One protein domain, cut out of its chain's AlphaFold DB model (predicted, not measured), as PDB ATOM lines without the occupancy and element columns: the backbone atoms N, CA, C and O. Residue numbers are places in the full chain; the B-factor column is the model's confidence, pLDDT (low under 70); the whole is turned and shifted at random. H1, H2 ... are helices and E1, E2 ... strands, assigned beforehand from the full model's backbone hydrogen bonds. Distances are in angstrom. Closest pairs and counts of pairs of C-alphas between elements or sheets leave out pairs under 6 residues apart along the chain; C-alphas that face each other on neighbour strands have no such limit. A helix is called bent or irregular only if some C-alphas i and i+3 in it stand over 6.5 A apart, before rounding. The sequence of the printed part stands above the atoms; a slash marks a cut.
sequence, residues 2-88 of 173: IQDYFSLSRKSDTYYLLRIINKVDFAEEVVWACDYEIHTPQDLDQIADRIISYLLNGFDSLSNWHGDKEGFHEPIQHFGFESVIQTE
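What this domain is: This is residues 2 to 88 of the 173 residues of an uncharacterized protein of Parasutterella sp. NM82_D38 (UniProt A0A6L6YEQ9). A twisted sheet of four antiparallel strands has one helix, H1, laid lengthwise over one face, and a long loop, residues 65 to 81, swings round the E3 edge to the far side of the sheet before the chain comes back as the short strand E4 on the opposite edge. H1 is sharply kinked near residue 58, and its last residues turn back from the line of its longer first part. The printed part has 87 residues, with four named strands and one named helix in the order E1, E2, E3, H1, E4; the sheet runs E3, E2, E1, E4, and the class is mixed, helices and strands. The whole is compact, with a radius of gyration of the C-alphas of 12.9 A and spans of 38 by 30 by 25 A.

How they stand to each other: E1, residues 4 to 12, and E2, residues 15 to 24, form a hairpin, antiparallel at 161 degrees, with N 7 and O 19 within hydrogen-bond range at 2.8 A. E2 and E3, residues 28 to 37, form a second hairpin at 166 degrees, with N 20 and O 32 at 2.8 A. E1, E2 and E3 are a meander, each strand the antiparallel neighbour of the one before. H1, residues 41 to 64, is on the sheet at a height of 10.1 A, two layers with the helix on one face. It lies over E3, E2 and E1 and runs along the strands, at 3 degrees to E2 on the local plane. The closest C-alphas of E3 and H1 are those of Tyr 36 and Asp 43, 6.9 A apart; those of E2 and H1 are Asn 22 and Phe 59, at 7.2 A. In H1, 14 of 20 O i to N i+4 pairs are within hydrogen-bond range. E4, residues 82 to 86, is the antiparallel neighbour of E1 at 147 degrees, with N 10 and O 82 at 2.8 A. The edge strands E3 and E4 are apart.

Where its parts are: E1 begins at C-alpha 4, (205.134, 177.844, 315.836), and is 25.8 A long. E2 and E3 each measure 29.0 A. H1 begins at C-alpha 41, (212.306, 198.838, 298.838), and measures 21.7 A from first to last C-alpha; it is irregular, with C-alphas 56 and 59 lying 9.5 A apart and a kink of 135 degrees near residue 58. E4 ends at C-alpha 86, (207.369, 188.349, 318.077).

The domain as a whole: The C-alphas of Phe 26 and Thr 40 are the two farthest apart, at 39.5 A. The printed part has no cut. The link from H1 to E4 is long, with 17 residues; the other three links are tight. The mean pLDDT of the printed part is 72.6, and 28 residues are under 70: 2 to 3, 23 to 31, 63 to 64 and 66 to 80.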
ATOM      1  N   ILE A   2     203.105 171.277 319.310       53.78
ATOM      2  CA  ILE A   2     203.799 171.974 318.231       53.78
ATOM      3  C   ILE A   2     203.507 173.451 318.458       53.78
ATOM      4  O   ILE A   2     202.337 173.823 318.554       53.78
ATOM      5  N   GLN A   3     204.550 174.239 318.690       61.84
ATOM      6  CA  GLN A   3     204.422 175.679 318.836       61.84
ATOM      7  C   GLN A   3     205.259 176.323 317.748       61.84
ATOM      8  O   GLN A   3     206.474 176.127 317.682       61.84
ATOM      9  N   ASP A   4     204.559 177.059 316.902       70.56
ATOM     10  CA  ASP A   4     205.134 177.844 315.836       70.56
ATOM     11  C   ASP A   4     205.560 179.189 316.423       70.56
ATOM     12  O   ASP A   4     204.760 179.883 317.058       70.56
ATOM     13  N   TYR A   5     206.821 179.557 316.225       73.38
ATOM     14  CA  TYR A   5     207.333 180.867 316.594       73.38
ATOM     15  C   TYR A   5     207.747 181.643 315.358       73.38
ATOM     16  O   TYR A   5     208.224 181.106 314.372       73.38
ATOM     17  N   PHE A   6     207.615 182.944 315.473       82.50
ATOM     18  CA  PHE A   6     207.911 183.978 314.506       82.50
ATOM     19  C   PHE A   6     208.628 185.100 315.249       82.50
ATOM     20  O   PHE A   6     208.152 185.541 316.300       82.50
ATOM     21  N   SER A   7     209.739 185.587 314.708       84.44
ATOM     22  CA  SER A   7     210.421 186.777 315.203       84.44
ATOM     23  C   SER A   7     211.049 187.557 314.057       84.44
ATOM     24  O   SER A   7     211.852 187.017 313.298       84.44
ATOM     25  N   LEU A   8     210.729 188.844 313.969       87.25
ATOM     26  CA  LEU A   8     211.503 189.807 313.198       87.25
ATOM     27  C   LEU A   8     212.440 190.524 314.166       87.25
ATOM     28  O   LEU A   8     212.011 191.075 315.184       87.25
ATOM     29  N   SER A   9     213.730 190.477 313.876       85.56
ATOM     30  CA  SER A   9     214.787 190.999 314.734       85.56
ATOM     31  C   SER A   9     215.638 192.013 313.975       85.56
ATOM     32  O   SER A   9     215.841 191.866 312.773       85.56
ATOM     33  N   ARG A  10     216.151 193.033 314.667       84.62
ATOM     34  CA  ARG A  10     216.978 194.100 314.090       84.62
ATOM     35  C   ARG A  10     218.367 194.093 314.718       84.62
ATOM     36  O   ARG A  10     218.497 193.934 315.930       84.62
ATOM     37  N   LYS A  11     219.398 194.288 313.897       83.81
ATOM     38  CA  LYS A  11     220.793 194.452 314.346       83.81
ATOM     39  C   LYS A  11     221.345 195.844 314.057       83.81
ATOM     40  O   LYS A  11     222.165 196.355 314.810       83.81
ATOM     41  N   SER A  12     220.897 196.454 312.969       83.06
ATOM     42  CA  SER A  12     221.189 197.836 312.593       83.06
ATOM     43  C   SER A  12     220.016 198.395 311.794       83.06
ATOM     44  O   SER A  12     219.081 197.662 311.471       83.06
ATOM     45  N   ASP A  13     220.086 199.669 311.417       80.25
ATOM     46  CA  ASP A  13     219.054 200.323 310.603       80.25
ATOM     47  C   ASP A  13     218.831 199.655 309.235       80.25
ATOM     48  O   ASP A  13     217.806 199.875 308.602       80.25
ATOM     49  N   THR A  14     219.776 198.841 308.765       83.62
ATOM     50  CA  THR A  14     219.712 198.190 307.452       83.62
ATOM     51  C   THR A  14     219.799 196.674 307.539       83.62
ATOM     52  O   THR A  14     219.881 196.035 306.501       83.62
ATOM     53  N   TYR A  15     219.821 196.076 308.732       84.56
ATOM     54  CA  TYR A  15     219.989 194.631 308.877       84.56
ATOM     55  C   TYR A  15     218.894 194.049 309.766       84.56
ATOM     56  O   TYR A  15     218.858 194.297 310.981       84.56
ATOM     57  N   TYR A  16     218.049 193.222 309.153       85.25
ATOM     58  CA  TYR A  16     216.959 192.507 309.799       85.25
ATOM     59  C   TYR A  16     217.106 191.007 309.600       85.25
ATOM     60  O   TYR A  16     217.569 190.533 308.571       85.25
ATOM     61  N   LEU A  17     216.661 190.256 310.593       82.62
ATOM     62  CA  LEU A  17     216.617 188.807 310.565       82.62
ATOM     63  C   LEU A  17     215.172 188.379 310.815       82.62
ATOM     64  O   LEU A  17     214.608 188.671 311.875       82.62
ATOM     65  N   LEU A  18     214.573 187.698 309.840       84.19
ATOM     66  CA  LEU A  18     213.272 187.054 309.984       84.19
ATOM     67  C   LEU A  18     213.487 185.590 310.363       84.19
ATOM     68  O   LEU A  18     214.134 184.845 309.630       84.19
ATOM     69  N   ARG A  19     212.915 185.171 311.489       80.44
ATOM     70  CA  ARG A  19     212.979 183.797 311.994       80.44
ATOM     71  C   ARG A  19     211.590 183.219 312.137       80.44
ATOM     72  O   ARG A  19     210.709 183.874 312.688       80.44
ATOM     73  N   ILE A  20     211.438 181.976 311.707       78.00
ATOM     74  CA  ILE A  20     210.257 181.162 311.947       78.00
ATOM     75  C   ILE A  20     210.725 179.787 312.441       78.00
ATOM     76  O   ILE A  20     211.513 179.120 311.776       78.00
ATOM     77  N   ILE A  21     210.295 179.386 313.634       74.88
ATOM     78  CA  ILE A  21     210.747 178.173 314.329       74.88
ATOM     79  C   ILE A  21     209.558 177.247 314.539       74.88
ATOM     80  O   ILE A  21     208.577 177.647 315.164       74.88
ATOM     81  N   ASN A  22     209.641 176.027 314.016       70.19
ATOM     82  CA  ASN A  22     208.662 174.977 314.262       70.19
ATOM     83  C   ASN A  22     209.253 173.983 315.248       70.19
ATOM     84  O   ASN A  22     210.343 173.450 315.028       70.19
ATOM     85  N   LYS A  23     208.511 173.675 316.305       67.94
ATOM     86  CA  LYS A  23     208.875 172.598 317.217       67.94
ATOM     87  C   LYS A  23     208.045 171.356 316.931       67.94
ATOM     88  O   LYS A  23     206.956 171.199 317.487       67.94
ATOM     89  N   VAL A  24     208.570 170.451 316.109       56.34
ATOM     90  CA  VAL A  24     207.937 169.153 315.855       56.34
ATOM     91  C   VAL A  24     208.587 168.111 316.760       56.34
ATOM     92  O   VAL A  24     209.644 167.574 316.463       56.34
ATOM     93  N   ASP A  25     207.908 167.812 317.870       56.59
ATOM     94  CA  ASP A  25     208.364 166.880 318.912       56.59
ATOM     95  C   ASP A  25     209.564 167.399 319.739       56.59
ATOM     96  O   ASP A  25     210.311 168.286 319.340       56.59
ATOM     97  N   PHE A  26     209.742 166.898 320.965       55.75
ATOM     98  CA  PHE A  26     210.823 167.348 321.862       55.75
ATOM     99  C   PHE A  26     212.231 166.988 321.356       55.75
ATOM    100  O   PHE A  26     213.211 167.425 321.958       55.75
ATOM    101  N   ALA A  27     212.324 166.186 320.294       57.66
ATOM    102  CA  ALA A  27     213.572 165.726 319.707       57.66
ATOM    103  C   ALA A  27     214.107 166.650 318.600       57.66
ATOM    104  O   ALA A  27     215.323 166.724 318.441       57.66
ATOM    105  N   GLU A  28     213.240 167.357 317.863       60.50
ATOM    106  CA  GLU A  28     213.644 168.112 316.671       60.50
ATOM    107  C   GLU A  28     213.019 169.516 316.651       60.50
ATOM    108  O   GLU A  28     211.806 169.716 316.581       60.50
ATOM    109  N   GLU A  29     213.880 170.528 316.726       65.19
ATOM    110  CA  GLU A  29     213.521 171.918 316.466       65.19
ATOM    111  C   GLU A  29     213.939 172.245 315.035       65.19
ATOM    112  O   GLU A  29     215.111 172.100 314.682       65.19
ATOM    113  N   VAL A  30     212.984 172.659 314.202       67.19
ATOM    114  CA  VAL A  30     213.262 173.074 312.827       67.19
ATOM    115  C   VAL A  30     213.189 174.589 312.758       67.19
ATOM    116  O   VAL A  30     212.155 175.197 313.036       67.19
ATOM    117  N   VAL A  31     214.305 175.208 312.388       69.81
ATOM    118  CA  VAL A  31     214.439 176.662 312.313       69.81
ATOM    119  C   VAL A  31     214.592 177.077 310.859       69.81
ATOM    120  O   VAL A  31     215.511 176.640 310.171       69.81
ATOM    121  N   TRP A  32     213.729 177.984 310.410       73.94
ATOM    122  CA  TRP A  32     213.910 178.725 309.171       73.94
ATOM    123  C   TRP A  32     214.263 180.163 309.516       73.94
ATOM    124  O   TRP A  32     213.513 180.873 310.185       73.94
ATOM    125  N   ALA A  33     215.419 180.601 309.046       74.06
ATOM    126  CA  ALA A  33     215.893 181.961 309.199       74.06
ATOM    127  C   ALA A  33     216.195 182.531 307.817       74.06
ATOM    128  O   ALA A  33     216.622 181.808 306.917       74.06
ATOM    129  N   CYS A  34     215.946 183.821 307.639       75.31
ATOM    130  CA  CYS A  34     216.379 184.544 306.460       75.31
ATOM    131  C   CYS A  34     216.844 185.932 306.886       75.31
ATOM    132  O   CYS A  34     216.094 186.695 307.507       75.31
ATOM    133  N   ASP A  35     218.100 186.215 306.570       78.69
ATOM    134  CA  ASP A  35     218.714 187.513 306.778       78.69
ATOM    135  C   ASP A  35     218.366 188.446 305.623       78.69
ATOM    136  O   ASP A  35     218.434 188.071 304.450       78.69
ATOM    137  N   TYR A  36     218.027 189.679 305.969       78.88
ATOM    138  CA  TYR A  36     217.717 190.742 305.033       78.88
ATOM    139  C   TYR A  36     218.599 191.942 305.327       78.88
ATOM    140  O   TYR A  36     218.489 192.589 306.373       78.88
ATOM    141  N   GLU A  37     219.437 192.278 304.356       81.56
ATOM    142  CA  GLU A  37     220.053 193.590 304.304       81.56
ATOM    143  C   GLU A  37     219.167 194.514 303.471       81.56
ATOM    144  O   GLU A  37     218.955 194.292 302.282       81.56
ATOM    145  N   ILE A  38     218.616 195.540 304.111       83.06
ATOM    146  CA  ILE A  38     217.709 196.493 303.484       83.06
ATOM    147  C   ILE A  38     218.529 197.526 302.725       83.06
ATOM    148  O   ILE A  38     218.955 198.543 303.281       83.06
ATOM    149  N   HIS A  39     218.719 197.270 301.438       81.56
ATOM    150  CA  HIS A  39     219.368 198.196 300.510       81.56
ATOM    151  C   HIS A  39     218.339 198.904 299.626       81.56
ATOM    152  O   HIS A  39     218.571 200.020 299.154       81.56
ATOM    153  N   THR A  40     217.187 198.270 299.409       80.94
ATOM    154  CA  THR A  40     216.148 198.681 298.466       80.94
ATOM    155  C   THR A  40     214.732 198.445 299.019       80.94
ATOM    156  O   THR A  40     214.538 197.621 299.913       80.94
ATOM    157  N   PRO A  41     213.699 199.137 298.497       80.69
ATOM    158  CA  PRO A  41     212.306 198.838 298.838       80.69
ATOM    159  C   PRO A  41     211.899 197.387 298.540       80.69
ATOM    160  O   PRO A  41     211.135 196.810 299.307       80.69
ATOM    161  N   GLN A  42     212.460 196.785 297.487       86.38
ATOM    162  CA  GLN A  42     212.203 195.394 297.107       86.38
ATOM    163  C   GLN A  42     212.626 194.392 298.192       86.38
ATOM    164  O   GLN A  42     212.076 193.293 298.261       86.38
ATOM    165  N   ASP A  43     213.579 194.751 299.053       85.88
ATOM    166  CA  ASP A  43     213.978 193.908 300.184       85.88
ATOM    167  C   ASP A  43     212.867 193.855 301.246       85.88
ATOM    168  O   ASP A  43     212.629 192.812 301.853       85.88
ATOM    169  N   LEU A  44     212.111 194.948 301.417       87.56
ATOM    170  CA  LEU A  44     210.954 194.998 302.319       87.56
ATOM    171  C   LEU A  44     209.762 194.219 301.766       87.56
ATOM    172  O   LEU A  44     209.074 193.547 302.536       87.56
ATOM    173  N   ASP A  45     209.537 194.282 300.452       89.69
ATOM    174  CA  ASP A  45     208.510 193.479 299.779       89.69
ATOM    175  C   ASP A  45     208.763 191.986 299.995       89.69
ATOM    176  O   ASP A  45     207.854 191.264 300.395       89.69
ATOM    177  N   GLN A  46     210.015 191.538 299.854       88.69
ATOM    178  CA  GLN A  46     210.387 190.145 300.109       88.69
ATOM    179  C   GLN A  46     210.128 189.724 301.559       88.69
ATOM    180  O   GLN A  46     209.584 188.642 301.783       88.69
ATOM    181  N   ILE A  47     210.452 190.564 302.549       88.38
ATOM    182  CA  ILE A  47     210.115 190.277 303.954       88.38
ATOM    183  C   ILE A  47     208.600 190.137 304.114       88.38
ATOM    184  O   ILE A  47     208.126 189.187 304.737       88.38
ATOM    185  N   ALA A  48     207.826 191.063 303.550       90.69
ATOM    186  CA  ALA A  48     206.374 191.037 303.660       90.69
ATOM    187  C   ALA A  48     205.762 189.815 302.944       90.69
ATOM    188  O   ALA A  48     204.883 189.169 303.511       90.69
ATOM    189  N   ASP A  49     206.269 189.425 301.769       90.06
ATOM    190  CA  ASP A  49     205.861 188.210 301.042       90.06
ATOM    191  C   ASP A  49     206.049 186.962 301.897       90.06
ATOM    192  O   ASP A  49     205.204 186.068 301.944       90.06
ATOM    193  N   ARG A  50     207.173 186.918 302.605       87.06
ATOM    194  CA  ARG A  50     207.575 185.815 303.469       87.06
ATOM    195  C   ARG A  50     206.681 185.749 304.703       87.06
ATOM    196  O   ARG A  50     206.167 184.679 305.025       87.06
ATOM    197  N   ILE A  51     206.385 186.891 305.321       88.25
ATOM    198  CA  ILE A  51     205.383 186.982 306.390       88.25
ATOM    199  C   ILE A  51     204.029 186.464 305.892       88.25
ATOM    200  O   ILE A  51     203.474 185.557 306.502       88.25
ATOM    201  N   ILE A  52     203.512 186.963 304.767       89.69
ATOM    202  CA  ILE A  52     202.206 186.537 304.237       89.69
ATOM    203  C   ILE A  52     202.193 185.044 303.909       89.69
ATOM    204  O   ILE A  52     201.252 184.347 304.280       89.69
ATOM    205  N   SER A  53     203.241 184.528 303.270       87.44
ATOM    206  CA  SER A  53     203.347 183.111 302.918       87.44
ATOM    207  C   SER A  53     203.258 182.196 304.144       87.44
ATOM    208  O   SER A  53     202.578 181.164 304.084       87.44
ATOM    209  N   TYR A  54     203.887 182.597 305.254       85.62
ATOM    210  CA  TYR A  54     203.768 181.927 306.549       85.62
ATOM    211  C   TYR A  54     202.353 182.054 307.129       85.62
ATOM    212  O   TYR A  54     201.743 181.047 307.473       85.62
ATOM    213  N   LEU A  55     201.780 183.262 307.179       85.25
ATOM    214  CA  LEU A  55     200.427 183.472 307.720       85.25
ATOM    215  C   LEU A  55     199.350 182.701 306.930       85.25
ATOM    216  O   LEU A  55     198.331 182.290 307.488       85.25
ATOM    217  N   LEU A  56     199.563 182.489 305.629       86.44
ATOM    218  CA  LEU A  56     198.633 181.767 304.767       86.44
ATOM    219  C   LEU A  56     198.713 180.251 304.906       86.44
ATOM    220  O   LEU A  56     197.680 179.580 304.872       86.44
ATOM    221  N   ASN A  57     199.917 179.704 305.018       83.38
ATOM    222  CA  ASN A  57     200.146 178.276 304.795       83.38
ATOM    223  C   ASN A  57     200.895 177.594 305.948       83.38
ATOM    224  O   ASN A  57     201.157 176.398 305.872       83.38
ATOM    225  N   GLY A  58     201.245 178.335 307.002       79.56
ATOM    226  CA  GLY A  58     202.071 177.838 308.096       79.56
ATOM    227  C   GLY A  58     203.465 177.431 307.621       79.56
ATOM    228  O   GLY A  58     204.017 178.010 306.686       79.56
ATOM    229  N   PHE A  59     204.037 176.417 308.267       74.75
ATOM    230  CA  PHE A  59     205.384 175.928 307.964       74.75
ATOM    231  C   PHE A  59     205.542 175.243 306.606       74.75
ATOM    232  O   PHE A  59     206.633 175.264 306.038       74.75
ATOM    233  N   ASP A  60     204.469 174.683 306.051       71.88
ATOM    234  CA  ASP A  60     204.537 173.908 304.808       71.88
ATOM    235  C   ASP A  60     204.919 174.768 303.587       71.88
ATOM    236  O   ASP A  60     205.437 174.252 302.596       71.88
ATOM    237  N   SER A  61     204.737 176.095 303.652       71.31
ATOM    238  CA  SER A  61     205.173 177.028 302.598       71.31
ATOM    239  C   SER A  61     206.640 177.444 302.692       71.31
ATOM    240  O   SER A  61     207.148 178.124 301.791       71.31
ATOM    241  N   LEU A  62     207.346 177.047 303.754       71.56
ATOM    242  CA  LEU A  62     208.716 177.490 304.009       71.56
ATOM    243  C   LEU A  62     209.774 176.592 303.351       71.56
ATOM    244  O   LEU A  62     210.967 176.848 303.482       71.56
ATOM    245  N   SER A  63     209.370 175.579 302.573       65.06
ATOM    246  CA  SER A  63     210.273 174.598 301.942       65.06
ATOM    247  C   SER A  63     211.365 175.213 301.053       65.06
ATOM    248  O   SER A  63     212.434 174.629 300.882       65.06
ATOM    249  N   ASN A  64     211.087 176.387 300.479       62.38
ATOM    250  CA  ASN A  64     211.997 177.120 299.591       62.38
ATOM    251  C   ASN A  64     212.706 178.283 300.296       62.38
ATOM    252  O   ASN A  64     213.408 179.059 299.649       62.38
ATOM    253  N   TRP A  65     212.479 178.465 301.596       72.88
ATOM    254  CA  TRP A  65     213.292 179.365 302.398       72.88
ATOM    255  C   TRP A  65     214.602 178.624 302.608       72.88
ATOM    256  O   TRP A  65     214.602 177.482 303.065       72.88
ATOM    257  N   HIS A  66     215.720 179.234 302.228       57.31
ATOM    258  CA  HIS A  66     217.035 178.708 302.569       57.31
ATOM    259  C   HIS A  66     217.275 178.926 304.070       57.31
ATOM    260  O   HIS A  66     218.109 179.730 304.455       57.31
ATOM    261  N   GLY A  67     216.492 178.245 304.912       52.06
ATOM    262  CA  GLY A  67     216.910 177.952 306.271       52.06
ATOM    263  C   GLY A  67     218.072 176.980 306.165       52.06
ATOM    264  O   GLY A  67     218.035 176.082 305.315       52.06
ATOM    265  N   ASP A  68     219.113 177.194 306.960       51.00
ATOM    266  CA  ASP A  68     220.215 176.251 307.065       51.00
ATOM    267  C   ASP A  68     219.646 174.842 307.265       51.00
ATOM    268  O   ASP A  68     219.036 174.519 308.285       51.00
ATOM    269  N   LYS A  69     219.759 174.022 306.215       44.97
ATOM    270  CA  LYS A  69     219.302 172.640 306.235       44.97
ATOM    271  C   LYS A  69     220.193 171.887 307.205       44.97
ATOM    272  O   LYS A  69     221.375 171.752 306.923       44.97
ATOM    273  N   GLU A  70     219.581 171.382 308.273       41.78
ATOM    274  CA  GLU A  70     220.171 170.468 309.253       41.78
ATOM    275  C   GLU A  70     221.434 171.010 309.949       41.78
ATOM    276  O   GLU A  70     222.523 171.064 309.386       41.78
ATOM    277  N   GLY A  71     221.318 171.321 311.243       39.81
ATOM    278  CA  GLY A  71     222.495 171.372 312.115       39.81
ATOM    279  C   GLY A  71     222.885 172.726 312.700       39.81
ATOM    280  O   GLY A  71     223.917 172.786 313.366       39.81
ATOM    281  N   PHE A  72     222.064 173.776 312.598       41.00
ATOM    282  CA  PHE A  72     222.160 174.878 313.566       41.00
ATOM    283  C   PHE A  72     221.550 174.442 314.909       41.00
ATOM    284  O   PHE A  72     220.469 174.852 315.309       41.00
ATOM    285  N   HIS A  73     222.273 173.560 315.601       40.16
ATOM    286  CA  HIS A  73     222.104 173.297 317.031       40.16
ATOM    287  C   HIS A  73     222.908 174.282 317.885       40.16
ATOM    288  O   HIS A  73     222.982 174.115 319.104       40.16
ATOM    289  N   GLU A  74     223.537 175.295 317.280       36.16
ATOM    290  CA  GLU A  74     224.032 176.391 318.090       36.16
ATOM    291  C   GLU A  74     222.827 177.156 318.626       36.16
ATOM    292  O   GLU A  74     221.947 177.545 317.849       36.16
ATOM    293  N   PRO A  75     222.746 177.369 319.950       39.25
ATOM    294  CA  PRO A  75     221.753 178.276 320.468       39.25
ATOM    295  C   PRO A  75     222.008 179.596 319.751       39.25
ATOM    296  O   PRO A  75     223.069 180.188 319.916       39.25
ATOM    297  N   ILE A  76     221.022 180.099 319.005       47.22
ATOM    298  CA  ILE A  76     220.986 181.478 318.483       47.22
ATOM    299  C   ILE A  76     220.849 182.469 319.669       47.22
ATOM    300  O   ILE A  76     220.202 183.511 319.602       47.22
ATOM    301  N   GLN A  77     221.419 182.129 320.823       40.84
ATOM    302  CA  GLN A  77     221.948 183.069 321.776       40.84
ATOM    303  C   GLN A  77     223.165 183.715 321.095       40.84
ATOM    304  O   GLN A  77     223.988 183.036 320.497       40.84
ATOM    305  N   HIS A  78     223.282 185.038 321.192       46.16
ATOM    306  CA  HIS A  78     224.498 185.824 320.906       46.16
ATOM    307  C   HIS A  78     224.673 186.516 319.555       46.16
ATOM    308  O   HIS A  78     225.655 187.244 319.423       46.16
ATOM    309  N   PHE A  79     223.741 186.475 318.600       54.44
ATOM    310  CA  PHE A  79     223.914 187.375 317.449       54.44
ATOM    311  C   PHE A  79     223.663 188.872 317.757       54.44
ATOM    312  O   PHE A  79     223.841 189.721 316.884       54.44
ATOM    313  N   GLY A  80     223.295 189.220 318.997       60.78
ATOM    314  CA  GLY A  80     223.112 190.613 319.421       60.78
ATOM    315  C   GLY A  80     221.945 191.316 318.726       60.78
ATOM    316  O   GLY A  80     221.919 192.539 318.685       60.78
ATOM    317  N   PHE A  81     221.007 190.557 318.150       71.12
ATOM    318  CA  PHE A  81     219.797 191.126 317.576       71.12
ATOM    319  C   PHE A  81     218.778 191.445 318.664       71.12
ATOM    320  O   PHE A  81     218.530 190.635 319.561       71.12
ATOM    321  N   GLU A  82     218.119 192.581 318.508       76.44
ATOM    322  CA  GLU A  82     216.974 192.970 319.315       76.44
ATOM    323  C   GLU A  82     215.696 192.510 318.610       76.44
ATOM    324  O   GLU A  82     215.486 192.787 317.426       76.44
ATOM    325  N   SER A  83     214.840 191.764 319.314       79.06
ATOM    326  CA  SER A  83     213.541 191.366 318.769       79.06
ATOM    327  C   SER A  83     212.646 192.595 318.675       79.06
ATOM    328  O   SER A  83     212.391 193.238 319.690       79.06
ATOM    329  N   VAL A  84     212.148 192.897 317.476       85.88
ATOM    330  CA  VAL A  84     211.248 194.039 317.244       85.88
ATOM    331  C   VAL A  84     209.791 193.610 317.083       85.88
ATOM    332  O   VAL A  84     208.899 194.368 317.446       85.88
ATOM    333  N   ILE A  85     209.537 192.394 316.586       86.94
ATOM    334  CA  ILE A  85     208.208 191.761 316.570       86.94
ATOM    335  C   ILE A  85     208.368 190.284 316.904       86.94
ATOM    336  O   ILE A  85     209.182 189.602 316.278       86.94
ATOM    337  N   GLN A  86     207.557 189.780 317.831       85.31
ATOM    338  CA  GLN A  86     207.369 188.349 318.077       85.31
ATOM    339  C   GLN A  86     206.011 187.872 317.552       85.31
ATOM    340  O   GLN A  86     205.179 188.664 317.117       85.31
ATOM    341  N   THR A  87     205.772 186.562 317.584       82.75
ATOM    342  CA  THR A  87     204.540 185.931 317.067       82.75
ATOM    343  C   THR A  87     203.295 186.539 317.680       82.75
ATOM    344  O   THR A  87     202.381 186.953 316.975       82.75
ATOM    345  N   GLU A  88     203.304 186.641 319.005       83.75
ATOM    346  CA  GLU A  88     202.207 187.200 319.779       83.75
ATOM    347  C   GLU A  88     202.019 188.702 319.543       83.75
ATOM    348  O   GLU A  88     200.905 189.200 319.696       83.75
TER     349      GLU A  88